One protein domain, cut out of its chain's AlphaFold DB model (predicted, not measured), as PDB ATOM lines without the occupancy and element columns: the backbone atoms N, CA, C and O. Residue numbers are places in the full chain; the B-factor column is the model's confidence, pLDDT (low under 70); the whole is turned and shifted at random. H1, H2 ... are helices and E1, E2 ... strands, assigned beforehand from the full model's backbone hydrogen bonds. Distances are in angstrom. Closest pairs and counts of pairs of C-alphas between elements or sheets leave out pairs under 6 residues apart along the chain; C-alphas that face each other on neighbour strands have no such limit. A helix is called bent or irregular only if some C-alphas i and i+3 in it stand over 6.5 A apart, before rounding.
ATOM      1  N   GLU A  54     -33.241  26.522 -16.716       79.00
ATOM      2  CA  GLU A  54     -33.652  26.290 -15.332       79.00
ATOM      3  C   GLU A  54     -33.036  27.364 -14.411       79.00
ATOM      4  O   GLU A  54     -31.923  27.840 -14.670       79.00
ATOM      5  N   PRO A  55     -33.699  27.766 -13.308       79.06
ATOM      6  CA  PRO A  55     -33.233  28.861 -12.451       79.06
ATOM      7  C   PRO A  55     -31.765  28.749 -12.022       79.06
ATOM      8  O   PRO A  55     -31.026  29.731 -12.073       79.06
ATOM      9  N   ARG A  56     -31.317  27.538 -11.672       79.25
ATOM     10  CA  ARG A  56     -29.926  27.273 -11.281       79.25
ATOM     11  C   ARG A  56     -28.949  27.455 -12.446       79.25
ATOM     12  O   ARG A  56     -27.866  27.994 -12.250       79.25
ATOM     13  N   GLU A  57     -29.330  27.063 -13.659       79.75
ATOM     14  CA  GLU A  57     -28.509  27.224 -14.868       79.75
ATOM     15  C   GLU A  57     -28.378  28.700 -15.270       79.75
ATOM     16  O   GLU A  57     -27.301  29.148 -15.668       79.75
ATOM     17  N   ARG A  58     -29.454  29.484 -15.105       78.56
ATOM     18  CA  ARG A  58     -29.436  30.942 -15.312       78.56
ATOM     19  C   ARG A  58     -28.438  31.626 -14.396       78.56
ATOM     20  O   ARG A  58     -27.609  32.400 -14.869       78.56
ATOM     21  N   VAL A  59     -28.523  31.322 -13.100       82.12
ATOM     22  CA  VAL A  59     -27.601  31.854 -12.095       82.12
ATOM     23  C   VAL A  59     -26.182  31.412 -12.423       82.12
ATOM     24  O   VAL A  59     -25.302  32.258 -12.509       82.12
ATOM     25  N   GLN A  60     -25.958  30.130 -12.728       83.00
ATOM     26  CA  GLN A  60     -24.629  29.607 -13.059       83.00
ATOM     27  C   GLN A  60     -23.972  30.326 -14.249       83.00
ATOM     28  O   GLN A  60     -22.762  30.549 -14.234       83.00
ATOM     29  N   LYS A  61     -24.751  30.730 -15.263       81.44
ATOM     30  CA  LYS A  61     -24.239  31.438 -16.448       81.44
ATOM     31  C   LYS A  61     -23.655  32.815 -16.115       81.44
ATOM     32  O   LYS A  61     -22.684  33.227 -16.746       81.44
ATOM     33  N   VAL A  62     -24.234  33.524 -15.147       83.50
ATOM     34  CA  VAL A  62     -23.736  34.839 -14.695       83.50
ATOM     35  C   VAL A  62     -22.767  34.718 -13.515       83.50
ATOM     36  O   VAL A  62     -21.952  35.611 -13.296       83.50
ATOM     37  N   TRP A  63     -22.802  33.588 -12.801       85.44
ATOM     38  CA  TRP A  63     -22.030  33.350 -11.581       85.44
ATOM     39  C   TRP A  63     -20.519  33.463 -11.777       85.44
ATOM     40  O   TRP A  63     -19.813  33.853 -10.856       85.44
ATOM     41  N   GLY A  64     -20.009  33.198 -12.985       77.31
ATOM     42  CA  GLY A  64     -18.583  33.355 -13.303       77.31
ATOM     43  C   GLY A  64     -18.033  34.779 -13.119       77.31
ATOM     44  O   GLY A  64     -16.821  34.956 -13.113       77.31
ATOM     45  N   LYS A  65     -18.902  35.788 -12.967       76.25
ATOM     46  CA  LYS A  65     -18.529  37.182 -12.677       76.25
ATOM     47  C   LYS A  65     -18.721  37.577 -11.210       76.25
ATOM     48  O   LYS A  65     -18.437  38.720 -10.856       76.25
ATOM     49  N   TYR A  66     -19.245  36.682 -10.374       81.44
ATOM     50  CA  TYR A  66     -19.453  36.958  -8.958       81.44
ATOM     51  C   TYR A  66     -18.096  37.160  -8.276       81.44
ATOM     52  O   TYR A  66     -17.257  36.262  -8.264       81.44
ATOM     53  N   ALA A  67     -17.894  38.347  -7.709       74.88
ATOM     54  CA  ALA A  67     -16.657  38.724  -7.029       74.88
ATOM     55  C   ALA A  67     -16.795  38.736  -5.498       74.88
ATOM     56  O   ALA A  67     -15.918  39.256  -4.819       74.88
ATOM     57  N   SER A  68     -17.887  38.186  -4.950       77.75
ATOM     58  CA  SER A  68     -18.170  38.176  -3.511       77.75
ATOM     59  C   SER A  68     -18.020  39.560  -2.870       77.75
ATOM     60  O   SER A  68     -18.554  40.544  -3.385       77.75
ATOM     61  N   TYR A  69     -17.278  39.644  -1.772       72.69
ATOM     62  CA  TYR A  69     -16.861  40.871  -1.105       72.69
ATOM     63  C   TYR A  69     -15.703  41.558  -1.856       72.69
ATOM     64  O   TYR A  69     -14.684  41.909  -1.285       72.69
ATOM     65  N   GLY A  70     -15.799  41.689  -3.177       73.19
ATOM     66  CA  GLY A  70     -14.776  42.329  -4.011       73.19
ATOM     67  C   GLY A  70     -15.020  43.827  -4.211       73.19
ATOM     68  O   GLY A  70     -15.854  44.443  -3.550       73.19
ATOM     69  N   GLU A  71     -14.369  44.417  -5.217       75.81
ATOM     70  CA  GLU A  71     -14.501  45.852  -5.539       75.81
ATOM     71  C   GLU A  71     -15.957  46.307  -5.761       75.81
ATOM     72  O   GLU A  71     -16.319  47.439  -5.433       75.81
ATOM     73  N   GLY A  72     -16.811  45.433  -6.311       75.31
ATOM     74  CA  GLY A  72     -18.237  45.711  -6.491       75.31
ATOM     75  C   GLY A  72     -18.959  45.919  -5.158       75.31
ATOM     76  O   GLY A  72     -19.691  46.897  -5.009       75.31
ATOM     77  N   TYR A  73     -18.698  45.052  -4.174       78.38
ATOM     78  CA  TYR A  73     -19.234  45.174  -2.818       78.38
ATOM     79  C   TYR A  73     -18.816  46.503  -2.179       78.38
ATOM     80  O   TYR A  73     -19.682  47.263  -1.740       78.38
ATOM     81  N   ASP A  74     -17.516  46.815  -2.207       75.94
ATOM     82  CA  ASP A  74     -16.957  48.037  -1.617       75.94
ATOM     83  C   ASP A  74     -17.544  49.300  -2.254       75.94
ATOM     84  O   ASP A  74     -17.923  50.248  -1.559       75.94
ATOM     85  N   ARG A  75     -17.675  49.304  -3.587       79.94
ATOM     86  CA  ARG A  75     -18.290  50.404  -4.336       79.94
ATOM     87  C   ARG A  75     -19.741  50.618  -3.913       79.94
ATOM     88  O   ARG A  75     -20.109  51.740  -3.567       79.94
ATOM     89  N   HIS A  76     -20.548  49.555  -3.909       78.12
ATOM     90  CA  HIS A  76     -21.962  49.629  -3.529       78.12
ATOM     91  C   HIS A  76     -22.131  50.002  -2.050       78.12
ATOM     92  O   HIS A  76     -23.087  50.683  -1.681       78.12
ATOM     93  N   GLN A  77     -21.207  49.586  -1.177       75.81
ATOM     94  CA  GLN A  77     -21.201  50.008   0.224       75.81
ATOM     95  C   GLN A  77     -20.942  51.507   0.356       75.81
ATOM     96  O   GLN A  77     -21.702  52.208   1.028       75.81
ATOM     97  N   ALA A  78     -19.894  52.000  -0.307       73.94
ATOM     98  CA  ALA A  78     -19.512  53.405  -0.279       73.94
ATOM     99  C   ALA A  78     -20.633  54.310  -0.812       73.94
ATOM    100  O   ALA A  78     -20.935  55.334  -0.200       73.94
ATOM    101  N   GLU A  79     -21.297  53.913  -1.898       75.56
ATOM    102  CA  GLU A  79     -22.426  54.654  -2.465       75.56
ATOM    103  C   GLU A  79     -23.583  54.784  -1.461       75.56
ATOM    104  O   GLU A  79     -24.028  55.895  -1.166       75.56
ATOM    105  N   ARG A  80     -24.003  53.689  -0.816       74.19
ATOM    106  CA  ARG A  80     -25.070  53.734   0.202       74.19
ATOM    107  C   ARG A  80     -24.697  54.564   1.419       74.19
ATOM    108  O   ARG A  80     -25.550  55.279   1.947       74.19
ATOM    109  N   LEU A  81     -23.436  54.511   1.849       72.44
ATOM    110  CA  LEU A  81     -22.943  55.360   2.934       72.44
ATOM    111  C   LEU A  81     -23.092  56.850   2.593       72.44
ATOM    112  O   LEU A  81     -23.391  57.647   3.477       72.44
ATOM    113  N   THR A  82     -22.980  57.245   1.322       69.81
ATOM    114  CA  THR A  82     -23.239  58.639   0.912       69.81
ATOM    115  C   THR A  82     -24.725  59.012   0.843       69.81
ATOM    116  O   THR A  82     -25.054  60.196   0.763       69.81
ATOM    117  N   HIS A  83     -25.630  58.032   0.937       69.56
ATOM    118  CA  HIS A  83     -27.074  58.193   0.734       69.56
ATOM    119  C   HIS A  83     -27.936  57.699   1.913       69.56
ATOM    120  O   HIS A  83     -29.082  57.288   1.732       69.56
ATOM    121  N   GLY A  84     -27.410  57.768   3.141       65.56
ATOM    122  CA  GLY A  84     -28.180  57.481   4.361       65.56
ATOM    123  C   GLY A  84     -28.255  55.999   4.744       65.56
ATOM    124  O   GLY A  84     -29.035  55.628   5.621       65.56
ATOM    125  N   GLY A  85     -27.436  55.150   4.117       73.75
ATOM    126  CA  GLY A  85     -27.205  53.772   4.548       73.75
ATOM    127  C   GLY A  85     -28.223  52.742   4.054       73.75
ATOM    128  O   GLY A  85     -28.157  51.590   4.463       73.75
ATOM    129  N   MET A  86     -29.148  53.113   3.168       79.75
ATOM    130  CA  MET A  86     -30.146  52.199   2.602       79.75
ATOM    131  C   MET A  86     -30.398  52.485   1.135       79.75
ATOM    132  O   MET A  86     -30.378  53.635   0.715       79.75
ATOM    133  N   GLU A  87     -30.728  51.443   0.389       86.69
ATOM    134  CA  GLU A  87     -31.031  51.505  -1.033       86.69
ATOM    135  C   GLU A  87     -32.155  50.531  -1.367       86.69
ATOM    136  O   GLU A  87     -32.160  49.394  -0.895       86.69
ATOM    137  N   THR A  88     -33.099  50.982  -2.188       90.44
ATOM    138  CA  THR A  88     -34.129  50.137  -2.790       90.44
ATOM    139  C   THR A  88     -33.870  50.032  -4.282       90.44
ATOM    140  O   THR A  88     -34.033  51.004  -5.016       90.44
ATOM    141  N   ASP A  89     -33.530  48.834  -4.734       92.38
ATOM    142  CA  ASP A  89     -33.401  48.504  -6.144       92.38
ATOM    143  C   ASP A  89     -34.691  47.863  -6.650       92.38
ATOM    144  O   ASP A  89     -35.218  46.909  -6.070       92.38
ATOM    145  N   THR A  90     -35.195  48.370  -7.770       93.62
ATOM    146  CA  THR A  90     -36.373  47.820  -8.443       93.62
ATOM    147  C   THR A  90     -35.991  47.325  -9.835       93.62
ATOM    148  O   THR A  90     -35.620  48.121 -10.695       93.62
ATOM    149  N   TYR A  91     -36.131  46.022 -10.068       92.56
ATOM    150  CA  TYR A  91     -35.855  45.351 -11.343       92.56
ATOM    151  C   TYR A  91     -37.157  44.897 -12.030       92.56
ATOM    152  O   TYR A  91     -38.219  44.828 -11.397       92.56
ATOM    153  N   LEU A  92     -37.069  44.529 -13.317       85.50
ATOM    154  CA  LEU A  92     -38.150  43.890 -14.090       85.50
ATOM    155  C   LEU A  92     -39.497  44.634 -14.017       85.50
ATOM    156  O   LEU A  92     -40.513  44.050 -13.623       85.50
ATOM    157  N   ASP A  93     -39.498  45.934 -14.316       82.50
ATOM    158  CA  ASP A  93     -40.692  46.796 -14.272       82.50
ATOM    159  C   ASP A  93     -41.454  46.746 -12.932       82.50
ATOM    160  O   ASP A  93     -42.681  46.845 -12.881       82.50
ATOM    161  N   GLY A  94     -40.736  46.560 -11.818       85.56
ATOM    162  CA  GLY A  94     -41.346  46.460 -10.491       85.56
ATOM    163  C   GLY A  94     -41.620  45.041 -10.013       85.56
ATOM    164  O   GLY A  94     -42.282  44.879  -8.992       85.56
ATOM    165  N   SER A  95     -41.137  44.014 -10.717       87.62
ATOM    166  CA  SER A  95     -41.400  42.616 -10.351       87.62
ATOM    167  C   SER A  95     -40.425  42.036  -9.335       87.62
ATOM    168  O   SER A  95     -40.755  41.044  -8.692       87.62
ATOM    169  N   LEU A  96     -39.257  42.649  -9.167       94.19
ATOM    170  CA  LEU A  96     -38.297  42.301  -8.127       94.19
ATOM    171  C   LEU A  96     -37.910  43.583  -7.389       94.19
ATOM    172  O   LEU A  96     -37.390  44.515  -8.000       94.19
ATOM    173  N   LYS A  97     -38.177  43.624  -6.083       95.00
ATOM    174  CA  LYS A  97     -37.774  44.712  -5.194       95.00
ATOM    175  C   LYS A  97     -36.769  44.193  -4.175       95.00
ATOM    176  O   LYS A  97     -37.104  43.318  -3.377       95.00
ATOM    177  N   VAL A  98     -35.569  44.761  -4.210       92.69
ATOM    178  CA  VAL A  98     -34.451  44.438  -3.324       92.69
ATOM    179  C   VAL A  98     -34.169  45.636  -2.432       92.69
ATOM    180  O   VAL A  98     -33.963  46.736  -2.937       92.69
ATOM    181  N   ILE A  99     -34.145  45.439  -1.116       89.44
ATOM    182  CA  ILE A  99     -33.706  46.463  -0.168       89.44
ATOM    183  C   ILE A  99     -32.397  46.020   0.473       89.44
ATOM    184  O   ILE A  99     -32.320  44.957   1.089       89.44
ATOM    185  N   ALA A 100     -31.384  46.866   0.331       85.75
ATOM    186  CA  ALA A 100     -30.068  46.680   0.910       85.75
ATOM    187  C   ALA A 100     -29.791  47.790   1.926       85.75
ATOM    188  O   ALA A 100     -30.022  48.970   1.655       85.75
ATOM    189  N   SER A 101     -29.268  47.413   3.087       77.69
ATOM    190  CA  SER A 101     -28.793  48.336   4.122       77.69
ATOM    191  C   SER A 101     -27.289  48.166   4.322       77.69
ATOM    192  O   SER A 101     -26.734  47.102   4.042       77.69
ATOM    193  N   VAL A 102     -26.603  49.225   4.753       69.62
ATOM    194  CA  VAL A 102     -25.185  49.126   5.123       69.62
ATOM    195  C   VAL A 102     -25.042  48.269   6.374       69.62
ATOM    196  O   VAL A 102     -25.946  48.229   7.198       69.62
ATOM    197  N   ASN A 103     -23.902  47.598   6.520       60.44
ATOM    198  CA  ASN A 103     -23.504  47.007   7.791       60.44
ATOM    199  C   ASN A 103     -22.610  48.034   8.499       60.44
ATOM    200  O   ASN A 103     -21.497  48.303   8.041       60.44
ATOM    201  N   SER A 104     -23.124  48.669   9.550       51.16
ATOM    202  CA  SER A 104     -22.440  49.766  10.237       51.16
ATOM    203  C   SER A 104     -21.370  49.279  11.220       51.16
ATOM    204  O   SER A 104     -20.422  50.013  11.502       51.16
ATOM    205  N   GLU A 105     -21.447  48.016  11.655       46.81
ATOM    206  CA  GLU A 105     -20.472  47.387  12.556       46.81
ATOM    207  C   GLU A 105     -19.087  47.186  11.908       46.81
ATOM    208  O   GLU A 105     -18.084  47.103  12.617       46.81
ATOM    209  N   LYS A 106     -18.997  47.148  10.569       42.53
ATOM    210  CA  LYS A 106     -17.751  46.838   9.839       42.53
ATOM    211  C   LYS A 106     -16.949  48.036   9.319       42.53
ATOM    212  O   LYS A 106     -15.864  47.829   8.778       42.53
ATOM    213  N   PHE A 107     -17.403  49.282   9.482       39.84
ATOM    214  CA  PHE A 107     -16.679  50.440   8.936       39.84
ATOM    215  C   PHE A 107     -15.813  51.168   9.979       39.84
ATOM    216  O   PHE A 107     -16.109  52.275  10.422       39.84
ATOM    217  N   GLU A 108     -14.662  50.575  10.298       36.06
ATOM    218  CA  GLU A 108     -13.433  51.355  10.464       36.06
ATOM    219  C   GLU A 108     -12.506  51.046   9.285       36.06
ATOM    220  O   GLU A 108     -12.096  49.894   9.128       36.06
ATOM    221  N   PRO A 109     -12.107  52.031   8.459       35.34
ATOM    222  CA  PRO A 109     -11.115  51.773   7.432       35.34
ATOM    223  C   PRO A 109      -9.769  51.439   8.105       35.34
ATOM    224  O   PRO A 109      -9.029  52.325   8.526       35.34
ATOM    225  N   LEU A 123     -21.395  62.510  10.027       43.19
ATOM    226  CA  LEU A 123     -22.518  61.607  10.239       43.19
ATOM    227  C   LEU A 123     -23.139  61.884  11.618       43.19
ATOM    228  O   LEU A 123     -22.466  61.805  12.644       43.19
ATOM    229  N   MET A 124     -24.419  62.266  11.651       37.19
ATOM    230  CA  MET A 124     -25.134  62.534  12.908       37.19
ATOM    231  C   MET A 124     -25.544  61.224  13.594       37.19
ATOM    232  O   MET A 124     -26.103  60.341  12.939       37.19
ATOM    233  N   GLU A 125     -25.342  61.137  14.911       39.25
ATOM    234  CA  GLU A 125     -25.920  60.092  15.767       39.25
ATOM    235  C   GLU A 125     -27.435  59.937  15.508       39.25
ATOM    236  O   GLU A 125     -28.170  60.925  15.412       39.25
ATOM    237  N   GLY A 126     -27.907  58.691  15.377       41.22
ATOM    238  CA  GLY A 126     -29.338  58.357  15.296       41.22
ATOM    239  C   GLY A 126     -30.011  58.492  13.921       41.22
ATOM    240  O   GLY A 126     -31.241  58.509  13.859       41.22
ATOM    241  N   LYS A 127     -29.248  58.607  12.822       45.88
ATOM    242  CA  LYS A 127     -29.787  58.794  11.453       45.88
ATOM    243  C   LYS A 127     -29.268  57.803  10.401       45.88
ATOM    244  O   LYS A 127     -29.347  58.094   9.213       45.88
ATOM    245  N   TRP A 128     -28.746  56.656  10.825       50.06
ATOM    246  CA  TRP A 128     -28.196  55.640   9.926       50.06
ATOM    247  C   TRP A 128     -29.059  54.394   9.949       50.06
ATOM    248  O   TRP A 128     -29.561  54.006  11.002       50.06
ATOM    249  N   ALA A 129     -29.261  53.803   8.778       55.06
ATOM    250  CA  ALA A 129     -29.879  52.498   8.666       55.06
ATOM    251  C   ALA A 129     -28.783  51.433   8.688       55.06
ATOM    252  O   ALA A 129     -28.028  51.316   7.729       55.06
ATOM    253  N   ASP A 130     -28.698  50.702   9.795       60.25
ATOM    254  CA  ASP A 130     -27.856  49.518   9.906       60.25
ATOM    255  C   ASP A 130     -28.681  48.268   9.604       60.25
ATOM    256  O   ASP A 130     -29.785  48.093  10.137       60.25
ATOM    257  N   GLY A 131     -28.154  47.413   8.735       60.03
ATOM    258  CA  GLY A 131     -28.625  46.046   8.601       60.03
ATOM    259  C   GLY A 131     -28.399  45.321   9.916       60.03
ATOM    260  O   GLY A 131     -27.316  45.408  10.475       60.03
ATOM    261  N   HIS A 132     -29.414  44.617  10.412       73.69
ATOM    262  CA  HIS A 132     -29.424  44.016  11.748       73.69
ATOM    263  C   HIS A 132     -29.714  44.965  12.926       73.69
ATOM    264  O   HIS A 132     -29.374  44.663  14.067       73.69
ATOM    265  N   ASP A 133     -30.423  46.076  12.706       76.25
ATOM    266  CA  ASP A 133     -30.955  46.861  13.825       76.25
ATOM    267  C   ASP A 133     -32.060  46.082  14.573       76.25
ATOM    268  O   ASP A 133     -33.161  45.848  14.060       76.25
ATOM    269  N   TYR A 134     -31.764  45.703  15.816       81.81
ATOM    270  CA  TYR A 134     -32.661  44.967  16.707       81.81
ATOM    271  C   TYR A 134     -33.772  45.834  17.322       81.81
ATOM    272  O   TYR A 134     -34.666  45.298  17.984       81.81
ATOM    273  N   ALA A 135     -33.751  47.160  17.136       80.56
ATOM    274  CA  ALA A 135     -34.799  48.050  17.617       80.56
ATOM    275  C   ALA A 135     -36.035  47.993  16.687       80.56
ATOM    276  O   ALA A 135     -35.972  48.441  15.536       80.56
ATOM    277  N   PRO A 136     -37.207  47.528  17.172       82.50
ATOM    278  CA  PRO A 136     -38.415  47.380  16.346       82.50
ATOM    279  C   PRO A 136     -38.908  48.669  15.688       82.50
ATOM    280  O   PRO A 136     -39.469  48.634  14.592       82.50
ATOM    281  N   ASP A 137     -38.689  49.803  16.353       81.25
ATOM    282  CA  ASP A 137     -39.109  51.128  15.897       81.25
ATOM    283  C   ASP A 137     -37.986  51.893  15.176       81.25
ATOM    284  O   ASP A 137     -38.107  53.101  14.926       81.25
ATOM    285  N   SER A 138     -36.887  51.214  14.826       78.25
ATOM    286  CA  SER A 138     -35.798  51.834  14.078       78.25
ATOM    287  C   SER A 138     -36.282  52.410  12.751       78.25
ATOM    288  O   SER A 138     -37.343  52.067  12.211       78.25
ATOM    289  N   PHE A 139     -35.517  53.358  12.216       77.19
ATOM    290  CA  PHE A 139     -35.796  53.886  10.886       77.19
ATOM    291  C   PHE A 139     -35.751  52.776   9.823       77.19
ATOM    292  O   PHE A 139     -36.663  52.711   9.000       77.19
ATOM    293  N   ASN A 140     -34.757  51.881   9.899       79.62
ATOM    294  CA  ASN A 140     -34.579  50.769   8.966       79.62
ATOM    295  C   ASN A 140     -35.822  49.860   8.934       79.62
ATOM    296  O   ASN A 140     -36.483  49.721   7.903       79.62
ATOM    297  N   ASN A 141     -36.230  49.358  10.101       84.94
ATOM    298  CA  ASN A 141     -37.352  48.430  10.217       84.94
ATOM    299  C   ASN A 141     -38.683  49.064   9.774       84.94
ATOM    300  O   ASN A 141     -39.491  48.423   9.099       84.94
ATOM    301  N   ARG A 142     -38.906  50.353  10.071       86.06
ATOM    302  CA  ARG A 142     -40.097  51.085   9.601       86.06
ATOM    303  C   ARG A 142     -40.098  51.315   8.092       86.06
ATOM    304  O   ARG A 142     -41.150  51.173   7.467       86.06
ATOM    305  N   TYR A 143     -38.954  51.674   7.512       86.81
ATOM    306  CA  TYR A 143     -38.822  51.890   6.073       86.81
ATOM    307  C   TYR A 143     -39.034  50.589   5.293       86.81
ATOM    308  O   TYR A 143     -39.860  50.560   4.380       86.81
ATOM    309  N   ILE A 144     -38.366  49.503   5.696       89.62
ATOM    310  CA  ILE A 144     -38.521  48.172   5.092       89.62
ATOM    311  C   ILE A 144     -39.978  47.705   5.181       89.62
ATOM    312  O   ILE A 144     -40.551  47.279   4.175       89.62
ATOM    313  N   ALA A 145     -40.613  47.844   6.352       92.38
ATOM    314  CA  ALA A 145     -42.020  47.498   6.533       92.38
ATOM    315  C   ALA A 145     -42.940  48.275   5.584       92.38
ATOM    316  O   ALA A 145     -43.870  47.706   5.013       92.38
ATOM    317  N   GLU A 146     -42.699  49.576   5.415       92.56
ATOM    318  CA  GLU A 146     -43.488  50.400   4.505       92.56
ATOM    319  C   GLU A 146     -43.281  49.989   3.046       92.56
ATOM    320  O   GLU A 146     -44.259  49.806   2.320       92.56
ATOM    321  N   GLN A 147     -42.033  49.782   2.622       93.19
ATOM    322  CA  GLN A 147     -41.734  49.325   1.266       93.19
ATOM    323  C   GLN A 147     -42.381  47.973   0.965       93.19
ATOM    324  O   GLN A 147     -42.930  47.795  -0.125       93.19
ATOM    325  N   PHE A 148     -42.373  47.050   1.928       95.75
ATOM    326  CA  PHE A 148     -43.037  45.758   1.796       95.75
ATOM    327  C   PHE A 148     -44.549  45.916   1.641       95.75
ATOM    328  O   PHE A 148     -45.129  45.400   0.687       95.75
ATOM    329  N   ARG A 149     -45.196  46.699   2.515       95.88
ATOM    330  CA  ARG A 149     -46.642  46.957   2.418       95.88
ATOM    331  C   ARG A 149     -47.014  47.588   1.082       95.88
ATOM    332  O   ARG A 149     -47.955  47.129   0.443       95.88
ATOM    333  N   GLN A 150     -46.282  48.613   0.646       95.12
ATOM    334  CA  GLN A 150     -46.515  49.274  -0.641       95.12
ATOM    335  C   GLN A 150     -46.358  48.306  -1.812       95.12
ATOM    336  O   GLN A 150     -47.184  48.311  -2.722       95.12
ATOM    337  N   PHE A 151     -45.329  47.458  -1.775       95.94
ATOM    338  CA  PHE A 151     -45.096  46.450  -2.801       95.94
ATOM    339  C   PHE A 151     -46.252  45.447  -2.877       95.94
ATOM    340  O   PHE A 151     -46.817  45.242  -3.947       95.94
ATOM    341  N   VAL A 152     -46.672  44.901  -1.734       96.12
ATOM    342  CA  VAL A 152     -47.795  43.956  -1.653       96.12
ATOM    343  C   VAL A 152     -49.106  44.590  -2.113       96.12
ATOM    344  O   VAL A 152     -49.824  43.999  -2.915       96.12
ATOM    345  N   MET A 153     -49.407  45.813  -1.671       94.56
ATOM    346  CA  MET A 153     -50.618  46.528  -2.089       94.56
ATOM    347  C   MET A 153     -50.617  46.866  -3.585       94.56
ATOM    348  O   MET A 153     -51.674  46.846  -4.209       94.56
ATOM    349  N   GLY A 154     -49.453  47.178  -4.162       93.31
ATOM    350  CA  GLY A 154     -49.326  47.513  -5.581       93.31
ATOM    351  C   GLY A 154     -49.389  46.306  -6.521       93.31
ATOM    352  O   GLY A 154     -49.797  46.463  -7.667       93.31
ATOM    353  N   GLN A 155     -48.993  45.119  -6.050       93.25
ATOM    354  CA  GLN A 155     -48.881  43.906  -6.872       93.25
ATOM    355  C   GLN A 155     -50.002  42.877  -6.629       93.25
ATOM    356  O   GLN A 155     -50.230  42.015  -7.476       93.25
ATOM    357  N   GLY A 156     -50.701  42.953  -5.493       91.81
ATOM    358  CA  GLY A 156     -51.654  41.934  -5.044       91.81
ATOM    359  C   GLY A 156     -50.972  40.824  -4.239       91.81
ATOM    360  O   GLY A 156     -49.915  40.317  -4.618       91.81
ATOM    361  N   VAL A 157     -51.577  40.452  -3.107       94.44
ATOM    362  CA  VAL A 157     -51.016  39.513  -2.114       94.44
ATOM    363  C   VAL A 157     -50.652  38.167  -2.740       94.44
ATOM    364  O   VAL A 157     -49.577  37.635  -2.482       94.44
ATOM    365  N   GLU A 158     -51.517  37.635  -3.598       94.25
ATOM    366  CA  GLU A 158     -51.367  36.333  -4.247       94.25
ATOM    367  C   GLU A 158     -50.189  36.269  -5.233       94.25
ATOM    368  O   GLU A 158     -49.650  35.187  -5.505       94.25
ATOM    369  N   ASN A 159     -49.763  37.429  -5.735       95.44
ATOM    370  CA  ASN A 159     -48.677  37.550  -6.700       95.44
ATOM    371  C   ASN A 159     -47.329  37.762  -6.014       95.44
ATOM    372  O   ASN A 159     -46.301  37.489  -6.632       95.44
ATOM    373  N   VAL A 160     -47.313  38.221  -4.760       97.38
ATOM    374  CA  VAL A 160     -46.074  38.509  -4.033       97.38
ATOM    375  C   VAL A 160     -45.543  37.280  -3.304       97.38
ATOM    376  O   VAL A 160     -46.293  36.484  -2.740       97.38
ATOM    377  N   VAL A 161     -44.220  37.158  -3.297       98.00
ATOM    378  CA  VAL A 161     -43.475  36.269  -2.408       98.00
ATOM    379  C   VAL A 161     -42.362  37.049  -1.712       98.00
ATOM    380  O   VAL A 161     -41.648  37.835  -2.337       98.00
ATOM    381  N   LEU A 162     -42.229  36.833  -0.408       97.19
ATOM    382  CA  LEU A 162     -41.091  37.272   0.389       97.19
ATOM    383  C   LEU A 162     -39.993  36.202   0.335       97.19
ATOM    384  O   LEU A 162     -40.248  35.047   0.675       97.19
ATOM    385  N   ILE A 163     -38.774  36.600  -0.024       94.81
ATOM    386  CA  ILE A 163     -37.558  35.814   0.221       94.81
ATOM    387  C   ILE A 163     -36.910  36.340   1.508       94.81
ATOM    388  O   ILE A 163     -36.592  37.529   1.570       94.81
ATOM    389  N   TYR A 164     -36.733  35.493   2.529       91.31
ATOM    390  CA  TYR A 164     -36.189  35.899   3.838       91.31
ATOM    391  C   TYR A 164     -34.856  35.224   4.192       91.31
ATOM    392  O   TYR A 164     -34.563  34.119   3.738       91.31
ATOM    393  N   GLU A 165     -34.071  35.868   5.064       82.75
ATOM    394  CA  GLU A 165     -32.791  35.336   5.543       82.75
ATOM    395  C   GLU A 165     -32.929  34.405   6.759       82.75
ATOM    396  O   GLU A 165     -33.535  34.746   7.789       82.75
ATOM    397  N   GLY A 166     -32.248  33.262   6.656       81.88
ATOM    398  CA  GLY A 166     -32.068  32.255   7.693       81.88
ATOM    399  C   GLY A 166     -33.341  31.478   8.021       81.88
ATOM    400  O   GLY A 166     -34.077  31.078   7.126       81.88
ATOM    401  N   TYR A 167     -33.571  31.192   9.302       85.00
ATOM    402  CA  TYR A 167     -34.603  30.246   9.724       85.00
ATOM    403  C   TYR A 167     -36.012  30.862   9.794       85.00
ATOM    404  O   TYR A 167     -36.140  32.066  10.055       85.00
ATOM    405  N   PRO A 168     -37.062  30.031   9.622       90.38
ATOM    406  CA  PRO A 168     -38.443  30.438   9.831       90.38
ATOM    407  C   PRO A 168     -38.665  31.043  11.218       90.38
ATOM    408  O   PRO A 168     -38.137  30.551  12.220       90.38
ATOM    409  N   ASP A 169     -39.485  32.087  11.274       90.31
ATOM    410  CA  ASP A 169     -39.846  32.766  12.508       90.31
ATOM    411  C   ASP A 169     -41.356  32.792  12.769       90.31
ATOM    412  O   ASP A 169     -42.173  33.264  11.971       90.31
ATOM    413  N   GLU A 170     -41.731  32.300  13.945       92.50
ATOM    414  CA  GLU A 170     -43.120  32.175  14.385       92.50
ATOM    415  C   GLU A 170     -43.516  33.207  15.448       92.50
ATOM    416  O   GLU A 170     -44.577  33.076  16.054       92.50
ATOM    417  N   SER A 171     -42.705  34.253  15.667       94.06
ATOM    418  CA  SER A 171     -42.945  35.212  16.748       94.06
ATOM    419  C   SER A 171     -44.329  35.862  16.668       94.06
ATOM    420  O   SER A 171     -44.836  36.220  15.599       94.06
ATOM    421  N   GLY A 172     -44.965  36.024  17.829       94.06
ATOM    422  CA  GLY A 172     -46.361  36.460  17.922       94.06
ATOM    423  C   GLY A 172     -46.560  37.957  17.680       94.06
ATOM    424  O   GLY A 172     -47.693  38.409  17.506       94.06
ATOM    425  N   SER A 173     -45.477  38.736  17.660       96.06
ATOM    426  CA  SER A 173     -45.511  40.188  17.499       96.06
ATOM    427  C   SER A 173     -44.348  40.709  16.655       96.06
ATOM    428  O   SER A 173     -43.285  40.096  16.599       96.06
ATOM    429  N   TRP A 174     -44.538  41.890  16.059       93.56
ATOM    430  CA  TRP A 174     -43.488  42.623  15.345       93.56
ATOM    431  C   TRP A 174     -42.236  42.842  16.201       93.56
ATOM    432  O   TRP A 174     -41.129  42.578  15.748       93.56
ATOM    433  N   SER A 175     -42.414  43.296  17.449       93.69
ATOM    434  CA  SER A 175     -41.295  43.588  18.352       93.69
ATOM    435  C   SER A 175     -40.447  42.353  18.621       93.69
ATOM    436  O   SER A 175     -39.229  42.418  18.530       93.69
ATOM    437  N   GLU A 176     -41.098  41.236  18.934       94.75
ATOM    438  CA  GLU A 176     -40.421  39.969  19.201       94.75
ATOM    439  C   GLU A 176     -39.696  39.458  17.949       94.75
ATOM    440  O   GLU A 176     -38.531  39.079  18.027       94.75
ATOM    441  N   ALA A 177     -40.348  39.533  16.786       93.88
ATOM    442  CA  ALA A 177     -39.766  39.088  15.526       93.88
ATOM    443  C   ALA A 177     -38.514  39.904  15.152       93.88
ATOM    444  O   ALA A 177     -37.487  39.327  14.793       93.88
ATOM    445  N   VAL A 178     -38.560  41.236  15.298       88.12
ATOM    446  CA  VAL A 178     -37.401  42.112  15.041       88.12
ATOM    447  C   VAL A 178     -36.295  41.915  16.078       88.12
ATOM    448  O   VAL A 178     -35.125  41.849  15.728       88.12
ATOM    449  N   GLN A 179     -36.625  41.756  17.356       88.31
ATOM    450  CA  GLN A 179     -35.603  41.487  18.373       88.31
ATOM    451  C   GLN A 179     -34.926  40.128  18.180       88.31
ATOM    452  O   GLN A 179     -33.773  39.951  18.559       88.31
ATOM    453  N   LYS A 180     -35.633  39.160  17.596       87.12
ATOM    454  CA  LYS A 180     -35.099  37.821  17.364       87.12
ATOM    455  C   LYS A 180     -34.307  37.718  16.060       87.12
ATOM    456  O   LYS A 180     -33.312  36.998  16.023       87.12
ATOM    457  N   ARG A 181     -34.760  38.376  14.986       86.00
ATOM    458  CA  ARG A 181     -34.196  38.232  13.626       86.00
ATOM    459  C   ARG A 181     -34.222  39.517  12.786       86.00
ATOM    460  O   ARG A 181     -34.299  39.432  11.562       86.00
ATOM    461  N   THR A 182     -34.227  40.675  13.433       87.44
ATOM    462  CA  THR A 182     -34.094  42.003  12.809       87.44
ATOM    463  C   THR A 182     -35.109  42.218  11.675       87.44
ATOM    464  O   THR A 182     -36.283  41.850  11.812       87.44
ATOM    465  N   GLU A 183     -34.707  42.803  10.549       87.00
ATOM    466  CA  GLU A 183     -35.564  43.013   9.386       87.00
ATOM    467  C   GLU A 183     -36.149  41.713   8.808       87.00
ATOM    468  O   GLU A 183     -37.316  41.706   8.407       87.00
ATOM    469  N   SER A 184     -35.403  40.597   8.827       90.25
ATOM    470  CA  SER A 184     -35.897  39.297   8.344       90.25
ATOM    471  C   SER A 184     -37.082  38.806   9.182       90.25
ATOM    472  O   SER A 184     -38.123  38.433   8.636       90.25
ATOM    473  N   GLY A 185     -36.974  38.867  10.514       92.44
ATOM    474  CA  GLY A 185     -38.064  38.496  11.422       92.44
ATOM    475  C   GLY A 185     -39.282  39.400  11.258       92.44
ATOM    476  O   GLY A 185     -40.406  38.917  11.103       92.44
ATOM    477  N   GLY A 186     -39.063  40.717  11.215       93.69
ATOM    478  CA  GLY A 186     -40.133  41.685  10.978       93.69
ATOM    479  C   GLY A 186     -40.890  41.419   9.671       93.69
ATOM    480  O   GLY A 186     -42.124  41.402   9.657       93.69
ATOM    481  N   LEU A 187     -40.177  41.160   8.573       94.94
ATOM    482  CA  LEU A 187     -40.787  40.855   7.279       94.94
ATOM    483  C   LEU A 187     -41.550  39.534   7.278       94.94
ATOM    484  O   LEU A 187     -42.660  39.494   6.749       94.94
ATOM    485  N   GLN A 188     -41.018  38.480   7.900       96.44
ATOM    486  CA  GLN A 188     -41.733  37.208   8.046       96.44
ATOM    487  C   GLN A 188     -43.041  37.388   8.832       96.44
ATOM    488  O   GLN A 188     -44.094  36.896   8.414       96.44
ATOM    489  N   PHE A 189     -43.007  38.165   9.922       97.00
ATOM    490  CA  PHE A 189     -44.210  38.530  10.668       97.00
ATOM    491  C   PHE A 189     -45.222  39.266   9.777       97.00
ATOM    492  O   PHE A 189     -46.396  38.890   9.745       97.00
ATOM    493  N   LEU A 190     -44.790  40.284   9.022       96.88
ATOM    494  CA  LEU A 190     -45.677  41.040   8.131       96.88
ATOM    495  C   LEU A 190     -46.244  40.183   6.998       96.88
ATOM    496  O   LEU A 190     -47.440  40.273   6.728       96.88
ATOM    497  N   ALA A 191     -45.430  39.339   6.366       97.44
ATOM    498  CA  ALA A 191     -45.880  38.437   5.313       97.44
ATOM    499  C   ALA A 191     -47.006  37.530   5.821       97.44
ATOM    500  O   ALA A 191     -48.062  37.454   5.193       97.44
ATOM    501  N   ARG A 192     -46.850  36.953   7.021       97.12
ATOM    502  CA  ARG A 192     -47.894  36.151   7.674       97.12
ATOM    503  C   ARG A 192     -49.162  36.957   7.963       97.12
ATOM    504  O   ARG A 192     -50.253  36.473   7.682       97.12
ATOM    505  N   GLN A 193     -49.040  38.178   8.491       97.44
ATOM    506  CA  GLN A 193     -50.198  39.047   8.759       97.44
ATOM    507  C   GLN A 193     -50.957  39.431   7.482       97.44
ATOM    508  O   GLN A 193     -52.172  39.608   7.513       97.44
ATOM    509  N   MET A 194     -50.246  39.564   6.361       96.88
ATOM    510  CA  MET A 194     -50.812  39.967   5.073       96.88
ATOM    511  C   MET A 194     -51.243  38.784   4.193       96.88
ATOM    512  O   MET A 194     -51.863  39.013   3.160       96.88
ATOM    513  N   GLY A 195     -50.935  37.540   4.578       96.81
ATOM    514  CA  GLY A 195     -51.212  36.342   3.775       96.81
ATOM    515  C   GLY A 195     -50.283  36.161   2.568       96.81
ATOM    516  O   GLY A 195     -50.658  35.499   1.604       96.81
ATOM    517  N   VAL A 196     -49.093  36.762   2.605       97.56
ATOM    518  CA  VAL A 196     -48.071  36.678   1.549       97.56
ATOM    519  C   VAL A 196     -47.250  35.397   1.722       97.56
ATOM    520  O   VAL A 196     -46.873  35.040   2.837       97.56
ATOM    521  N   GLU A 197     -46.951  34.713   0.613       96.94
ATOM    522  CA  GLU A 197     -46.049  33.552   0.594       96.94
ATOM    523  C   GLU A 197     -44.649  33.986   1.053       96.94
ATOM    524  O   GLU A 197     -44.122  34.987   0.575       96.94
ATOM    525  N   ALA A 198     -44.034  33.241   1.969       95.50
ATOM    526  CA  ALA A 198     -42.678  33.500   2.435       95.50
ATOM    527  C   ALA A 198     -41.841  32.231   2.273       95.50
ATOM    528  O   ALA A 198     -42.225  31.168   2.764       95.50
ATOM    529  N   VAL A 199     -40.702  32.340   1.594       94.62
ATOM    530  CA  VAL A 199     -39.766  31.231   1.385       94.62
ATOM    531  C   VAL A 199     -38.364  31.649   1.829       94.62
ATOM    532  O   VAL A 199     -38.008  32.823   1.700       94.62
ATOM    533  N   PRO A 200     -37.565  30.722   2.376       92.12
ATOM    534  CA  PRO A 200     -36.212  31.057   2.778       92.12
ATOM    535  C   PRO A 200     -35.360  31.307   1.527       92.12
ATOM    536  O   PRO A 200     -35.515  30.626   0.511       92.12
ATOM    537  N   GLY A 201     -34.478  32.303   1.585       88.00
ATOM    538  CA  GLY A 201     -33.519  32.570   0.514       88.00
ATOM    539  C   GLY A 201     -32.415  31.524   0.441       88.00
ATOM    540  O   GLY A 201     -31.933  31.212  -0.639       88.00
ATOM    541  N   GLU A 202     -32.074  30.921   1.576       88.50
ATOM    542  CA  GLU A 202     -31.139  29.804   1.653       88.50
ATOM    543  C   GLU A 202     -31.883  28.528   2.057       88.50
ATOM    544  O   GLU A 202     -32.763  28.572   2.921       88.50
ATOM    545  N   PRO A 203     -31.549  27.366   1.483       85.75
ATOM    546  CA  PRO A 203     -32.127  26.104   1.922       85.75
ATOM    547  C   PRO A 203     -31.750  25.808   3.384       85.75
ATOM    548  O   PRO A 203     -30.646  26.104   3.834       85.75
ATOM    549  N   LEU A 204     -32.649  25.166   4.138       85.31
ATOM    550  CA  LEU A 204     -32.415  24.867   5.563       85.31
ATOM    551  C   LEU A 204     -31.194  23.963   5.801       85.31
ATOM    552  O   LEU A 204     -30.617  23.988   6.886       85.31
ATOM    553  N   ASP A 369     -24.871  32.967  -1.289       88.81
ATOM    554  CA  ASP A 369     -25.322  33.991  -2.233       88.81
ATOM    555  C   ASP A 369     -25.841  33.388  -3.553       88.81
ATOM    556  O   ASP A 369     -26.766  33.923  -4.183       88.81
ATOM    557  N   ARG A 370     -25.283  32.246  -3.975       89.56
ATOM    558  CA  ARG A 370     -25.734  31.515  -5.165       89.56
ATOM    559  C   ARG A 370     -27.088  30.863  -4.944       89.56
ATOM    560  O   ARG A 370     -27.954  30.944  -5.821       89.56
ATOM    561  N   GLU A 371     -27.283  30.221  -3.796       89.94
ATOM    562  CA  GLU A 371     -28.567  29.611  -3.448       89.94
ATOM    563  C   GLU A 371     -29.650  30.689  -3.273       89.94
ATOM    564  O   GLU A 371     -30.748  30.532  -3.811       89.94
ATOM    565  N   LEU A 372     -29.306  31.847  -2.693       89.56
ATOM    566  CA  LEU A 372     -30.175  33.028  -2.658       89.56
ATOM    567  C   LEU A 372     -30.604  33.480  -4.057       89.56
ATOM    568  O   LEU A 372     -31.794  33.624  -4.349       89.56
ATOM    569  N   SER A 373     -29.631  33.679  -4.943       90.25
ATOM    570  CA  SER A 373     -29.893  34.095  -6.324       90.25
ATOM    571  C   SER A 373     -30.764  33.071  -7.062       90.25
ATOM    572  O   SER A 373     -31.648  33.443  -7.838       90.25
ATOM    573  N   THR A 374     -30.564  31.782  -6.775       91.12
ATOM    574  CA  THR A 374     -31.347  30.674  -7.335       91.12
ATOM    575  C   THR A 374     -32.783  30.685  -6.819       91.12
ATOM    576  O   THR A 374     -33.710  30.532  -7.616       91.12
ATOM    577  N   ALA A 375     -32.994  30.934  -5.524       91.88
ATOM    578  CA  ALA A 375     -34.325  31.065  -4.938       91.88
ATOM    579  C   ALA A 375     -35.103  32.229  -5.572       91.88
ATOM    580  O   ALA A 375     -36.254  32.051  -5.981       91.88
ATOM    581  N   VAL A 376     -34.462  33.392  -5.742       92.12
ATOM    582  CA  VAL A 376     -35.058  34.550  -6.433       92.12
ATOM    583  C   VAL A 376     -35.425  34.187  -7.874       92.12
ATOM    584  O   VAL A 376     -36.575  34.374  -8.278       92.12
ATOM    585  N   ALA A 377     -34.485  33.624  -8.639       90.81
ATOM    586  CA  ALA A 377     -34.715  33.241 -10.031       90.81
ATOM    587  C   ALA A 377     -35.856  32.222 -10.175       90.81
ATOM    588  O   ALA A 377     -36.671  32.336 -11.092       90.81
ATOM    589  N   ALA A 378     -35.964  31.266  -9.249       92.00
ATOM    590  CA  ALA A 378     -37.034  30.276  -9.242       92.00
ATOM    591  C   ALA A 378     -38.409  30.917  -9.018       92.00
ATOM    592  O   ALA A 378     -39.372  30.570  -9.704       92.00
ATOM    593  N   GLN A 379     -38.516  31.885  -8.106       94.25
ATOM    594  CA  GLN A 379     -39.777  32.590  -7.878       94.25
ATOM    595  C   GLN A 379     -40.166  33.492  -9.053       94.25
ATOM    596  O   GLN A 379     -41.326  33.486  -9.473       94.25
ATOM    597  N   VAL A 380     -39.203  34.208  -9.638       91.69
ATOM    598  CA  VAL A 380     -39.438  35.011 -10.847       91.69
ATOM    599  C   VAL A 380     -39.905  34.122 -12.005       91.69
ATOM    600  O   VAL A 380     -40.876  34.462 -12.678       91.69
ATOM    601  N   ALA A 381     -39.295  32.948 -12.201       88.19
ATOM    602  CA  ALA A 381     -39.705  31.984 -13.226       88.19
ATOM    603  C   ALA A 381     -41.127  31.429 -13.000       88.19
ATOM    604  O   ALA A 381     -41.842  31.150 -13.961       88.19
ATOM    605  N   ARG A 382     -41.582  31.340 -11.739       90.88
ATOM    606  CA  ARG A 382     -42.979  31.017 -11.377       90.88
ATOM    607  C   ARG A 382     -43.961  32.173 -11.633       90.88
ATOM    608  O   ARG A 382     -45.150  32.022 -11.359       90.88
ATOM    609  N   GLY A 383     -43.492  33.325 -12.114       91.56
ATOM    610  CA  GLY A 383     -44.302  34.524 -12.337       91.56
ATOM    611  C   GLY A 383     -44.610  35.319 -11.066       91.56
ATOM    612  O   GLY A 383     -45.466  36.205 -11.099       91.56
ATOM    613  N   LYS A 384     -43.937  35.021  -9.946       95.81
ATOM    614  CA  LYS A 384     -44.116  35.755  -8.690       95.81
ATOM    615  C   LYS A 384     -43.397  37.102  -8.724       95.81
ATOM    616  O   LYS A 384     -42.380  37.281  -9.391       95.81
ATOM    617  N   LYS A 385     -43.935  38.044  -7.957       97.00
ATOM    618  CA  LYS A 385     -43.346  39.345  -7.649       97.00
ATOM    619  C   LYS A 385     -42.529  39.195  -6.373       97.00
ATOM    620  O   LYS A 385     -43.074  38.878  -5.320       97.00
ATOM    621  N   VAL A 386     -41.223  39.365  -6.473       96.75
ATOM    622  CA  VAL A 386     -40.295  39.031  -5.396       96.75
ATOM    623  C   VAL A 386     -39.979  40.272  -4.576       96.75
ATOM    624  O   VAL A 386     -39.553  41.289  -5.122       96.75
ATOM    625  N   PHE A 387     -40.159  40.170  -3.263       96.31
ATOM    626  CA  PHE A 387     -39.636  41.134  -2.309       96.31
ATOM    627  C   PHE A 387     -38.536  40.488  -1.481       96.31
ATOM    628  O   PHE A 387     -38.696  39.377  -0.973       96.31
ATOM    629  N   ILE A 388     -37.437  41.207  -1.322       92.69
ATOM    630  CA  ILE A 388     -36.272  40.742  -0.593       92.69
ATOM    631  C   ILE A 388     -35.638  41.924   0.140       92.69
ATOM    632  O   ILE A 388     -35.372  42.963  -0.462       92.69
ATOM    633  N   ALA A 389     -35.413  41.780   1.444       86.56
ATOM    634  CA  ALA A 389     -34.604  42.716   2.214       86.56
ATOM    635  C   ALA A 389     -33.644  41.932   3.096       86.56
ATOM    636  O   ALA A 389     -34.049  40.976   3.755       86.56
ATOM    637  N   TYR A 390     -32.389  42.354   3.085       75.00
ATOM    638  CA  TYR A 390     -31.317  41.731   3.845       75.00
ATOM    639  C   TYR A 390     -30.563  42.820   4.599       75.00
ATOM    640  O   TYR A 390     -30.225  43.872   4.041       75.00
ATOM    641  N   GLY A 391     -30.305  42.561   5.874       62.25
ATOM    642  CA  GLY A 391     -29.309  43.277   6.642       62.25
ATOM    643  C   GLY A 391     -27.923  42.913   6.128       62.25
ATOM    644  O   GLY A 391     -27.565  41.744   6.014       62.25
ATOM    645  N   GLY A 392     -27.135  43.920   5.768       61.19
ATOM    646  CA  GLY A 392     -25.728  43.723   5.464       61.19
ATOM    647  C   GLY A 392     -25.417  42.860   4.233       61.19
ATOM    648  O   GLY A 392     -25.954  43.021   3.139       61.19
ATOM    649  N   SER A 393     -24.375  42.048   4.387       63.19
ATOM    650  CA  SER A 393     -23.318  41.922   3.382       63.19
ATOM    651  C   SER A 393     -23.647  41.049   2.147       63.19
ATOM    652  O   SER A 393     -23.081  41.276   1.081       63.19
ATOM    653  N   HIS A 394     -24.616  40.134   2.255       71.06
ATOM    654  CA  HIS A 394     -24.971  39.127   1.235       71.06
ATOM    655  C   HIS A 394     -25.734  39.682   0.018       71.06
ATOM    656  O   HIS A 394     -25.504  39.321  -1.137       71.06
ATOM    657  N   ILE A 395     -26.671  40.606   0.240       70.19
ATOM    658  CA  ILE A 395     -27.425  41.195  -0.880       70.19
ATOM    659  C   ILE A 395     -26.567  42.178  -1.681       70.19
ATOM    660  O   ILE A 395     -26.783  42.428  -2.864       70.19
ATOM    661  N   MET A 396     -25.554  42.736  -1.023       73.56
ATOM    662  CA  MET A 396     -24.641  43.686  -1.633       73.56
ATOM    663  C   MET A 396     -23.702  43.004  -2.625       73.56
ATOM    664  O   MET A 396     -23.502  43.527  -3.720       73.56
ATOM    665  N   SER A 397     -23.170  41.835  -2.265       77.50
ATOM    666  CA  SER A 397     -22.328  41.002  -3.133       77.50
ATOM    667  C   SER A 397     -23.097  40.438  -4.335       77.50
ATOM    668  O   SER A 397     -22.497  40.143  -5.366       77.50
ATOM    669  N   THR A 398     -24.429  40.331  -4.257       85.19
ATOM    670  CA  THR A 398     -25.279  39.802  -5.343       85.19
ATOM    671  C   THR A 398     -25.860  40.868  -6.280       85.19
ATOM    672  O   THR A 398     -26.451  40.514  -7.301       85.19
ATOM    673  N   LYS A 399     -25.659  42.170  -6.023       85.94
ATOM    674  CA  LYS A 399     -26.230  43.252  -6.854       85.94
ATOM    675  C   LYS A 399     -25.810  43.181  -8.325       85.94
ATOM    676  O   LYS A 399     -26.649  43.318  -9.216       85.94
ATOM    677  N   ASP A 400     -24.532  42.920  -8.592       85.25
ATOM    678  CA  ASP A 400     -24.031  42.792  -9.967       85.25
ATOM    679  C   ASP A 400     -24.614  41.539 -10.652       85.25
ATOM    680  O   ASP A 400     -24.941  41.571 -11.837       85.25
ATOM    681  N   ILE A 401     -24.863  40.468  -9.886       87.81
ATOM    682  CA  ILE A 401     -25.536  39.256 -10.374       87.81
ATOM    683  C   ILE A 401     -26.995  39.537 -10.736       87.81
ATOM    684  O   ILE A 401     -27.444  39.134 -11.808       87.81
ATOM    685  N   PHE A 402     -27.740  40.268  -9.906       88.81
ATOM    686  CA  PHE A 402     -29.104  40.676 -10.256       88.81
ATOM    687  C   PHE A 402     -29.145  41.621 -11.447       88.81
ATOM    688  O   PHE A 402     -30.027  41.482 -12.292       88.81
ATOM    689  N   THR A 403     -28.173  42.522 -11.561       89.31
ATOM    690  CA  THR A 403     -28.054  43.416 -12.714       89.31
ATOM    691  C   THR A 403     -27.840  42.632 -14.009       89.31
ATOM    692  O   THR A 403     -28.487  42.906 -15.017       89.31
ATOM    693  N   ASP A 404     -26.989  41.607 -13.978       87.75
ATOM    694  CA  ASP A 404     -26.760  40.731 -15.127       87.75
ATOM    695  C   ASP A 404     -27.970  39.834 -15.450       87.75
ATOM    696  O   ASP A 404     -28.216  39.531 -16.619       87.75
ATOM    697  N   LEU A 405     -28.742  39.410 -14.442       87.06
ATOM    698  CA  LEU A 405     -29.935  38.574 -14.634       87.06
ATOM    699  C   LEU A 405     -31.163  39.353 -15.111       87.06
ATOM    700  O   LEU A 405     -31.983  38.800 -15.847       87.06
ATOM    701  N   TYR A 406     -31.321  40.591 -14.646       89.81
ATOM    702  CA  TYR A 406     -32.587  41.324 -14.701       89.81
ATOM    703  C   TYR A 406     -32.469  42.742 -15.270       89.81
ATOM    704  O   TYR A 406     -33.475  43.449 -15.352       89.81
ATOM    705  N   GLY A 407     -31.268  43.153 -15.680       89.25
ATOM    706  CA  GLY A 407     -30.985  44.489 -16.189       89.25
ATOM    707  C   GLY A 407     -30.723  45.512 -15.082       89.25
ATOM    708  O   GLY A 407     -30.699  45.200 -13.895       89.25
ATOM    709  N   GLN A 408     -30.508  46.764 -15.487       91.00
ATOM    710  CA  GLN A 408     -30.228  47.856 -14.553       91.00
ATOM    711  C   GLN A 408     -31.451  48.149 -13.668       91.00
ATOM    712  O   GLN A 408     -32.550  48.317 -14.207       91.00
ATOM    713  N   PRO A 409     -31.284  48.248 -12.337       92.88
ATOM    714  CA  PRO A 409     -32.385  48.609 -11.461       92.88
ATOM    715  C   PRO A 409     -32.741  50.090 -11.589       92.88
ATOM    716  O   PRO A 409     -31.891  50.944 -11.844       92.88
ATOM    717  N   ASN A 410     -34.000  50.413 -11.302       92.25
ATOM    718  CA  ASN A 410     -34.343  51.746 -10.827       92.25
ATOM    719  C   ASN A 410     -33.973  51.837  -9.340       92.25
ATOM    720  O   ASN A 410     -34.549  51.115  -8.521       92.25
ATOM    721  N   VAL A 411     -33.007  52.697  -9.021       90.38
ATOM    722  CA  VAL A 411     -32.434  52.840  -7.677       90.38
ATOM    723  C   VAL A 411     -33.105  53.993  -6.937       90.38
ATOM    724  O   VAL A 411     -33.156  55.123  -7.428       90.38
ATOM    725  N   GLU A 412     -33.594  53.724  -5.729       89.31
ATOM    726  CA  GLU A 412     -34.190  54.720  -4.844       89.31
ATOM    727  C   GLU A 412     -33.505  54.735  -3.476       89.31
ATOM    728  O   GLU A 412     -33.383  53.713  -2.803       89.31
ATOM    729  N   TYR A 413     -33.137  55.931  -3.023       82.94
ATOM    730  CA  TYR A 413     -32.633  56.159  -1.670       82.94
ATOM    731  C   TYR A 413     -33.744  56.729  -0.780       82.94
ATOM    732  O   TYR A 413     -34.552  57.549  -1.251       82.94
TER     733      TYR A 413
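This is residues 54 to 109, 123 to 204 and 369 to 413 of the 424 residues of an uncharacterized protein of bacterium (UniProt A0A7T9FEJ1). One six-stranded sheet stands between helices in three layers, helices on both faces of a sheet: H3 and H4 cover one face, while H2, H5 and H7 are on the other. H1 packs on H5 and H7 away from the sheet, and short H6 touches H2. The printed part has 183 residues, with seven named helices and six named strands in the order H1 H2 E1 E2 H3 E3 H4 E4 H5 E5 H6 H7 E6. The sheet runs E4 E3 E5 E2 E1 E6 and is mixed, its strands' lines turning by 88 degrees from edge to edge. The class is mixed, helices and strands; the whole is compact, with a radius of gyration of the C-alphas of 15.4 A and spans of 42 by 42 by 30 A.

H1, residues 55 to 63, begins with C-alpha 55 at (-33.233, 28.861, -12.451). H2 is residues 71 to 82, 16.8 A long. The hairpin of E1, residues 86 to 91, and E2, residues 96 to 101, follows. H3, residues 139 to 155, is 24.2 A long and begins at (-35.796, 53.886, 10.886). E3 is residues 160 to 164. H4, residues 174 to 194, has a kink of 145 degrees near residue 181 and is irregular, with C-alphas 180 and 183 9.5 A apart. Then come E4, residues 197 to 200; H5, residues 369 to 381, 18.2 A long; E5, residues 385 to 390; H6, residues 393 to 397; H7, residues 399 to 406; and E6, residues 410 to 412, whose last C-alpha is at (-34.190, 54.720, -4.844).

E4 and E3 are parallel, with N 162 and O 197 2.8 A apart. E3 and E5 are parallel, N 161 to O 385 2.9 A; E5 and E2 are parallel, N 99 to O 388 2.8 A. E2 and E1 are antiparallel, N 89 to O 98 2.8 A; E1 and E6 are antiparallel, N 88 to O 412 2.8 A. These N and O pairs are within hydrogen-bond range. E3, H4, E4 form a strand-helix-strand unit, two parallel neighbour strands with a helix between, and E5, H6 H7, E6 a split one, with E2 and E1 between its strands; both crossovers are right-handed. H3 lies over E5 and E2 at a height over the sheet of 9.3 A, its closest C-alphas to E5 being Phe 148 and Phe 387, 7.1 A. H3 and H4 touch, Asn 141 to Glu 183 5.8 A between C-alphas, at a shallow tilt of 15 degrees, the same way. On the opposite face, H5 lies over E3 and E5 at a height of 9.3 A; H6 and H7 are on the same face as H5. H1 touches H5 at a steep tilt of 49 degrees, opposite ways, the closest C-alphas being Pro 55 and Ala 378, 5.2 A. H1 also touches H7, Val 62 to Ile 401 6.4 A between C-alphas. H2 touches H6 with residues 72 to 77 alone, the closest C-alphas being Tyr 73 and Ser 397, 5.2 A. Every O i to N i+4 pair is within hydrogen-bond range in H2, H3, H5, H6 and H7; in H1 4 of 5 are, in H4 15 of 17.

The two C-alphas farthest apart are those of Glu 54 and Met 124, 46.7 A. Residues 110 to 122 and 205 to 368 are not printed; the gaps are 15.3 A between C-alphas 109 and 123 and 13.9 A between C-alphas 204 and 369. Of the links printed whole, none is long. Confidence is under 70 at residues 82 to 84, 102 to 109, 123 to 131 and 391 to 393.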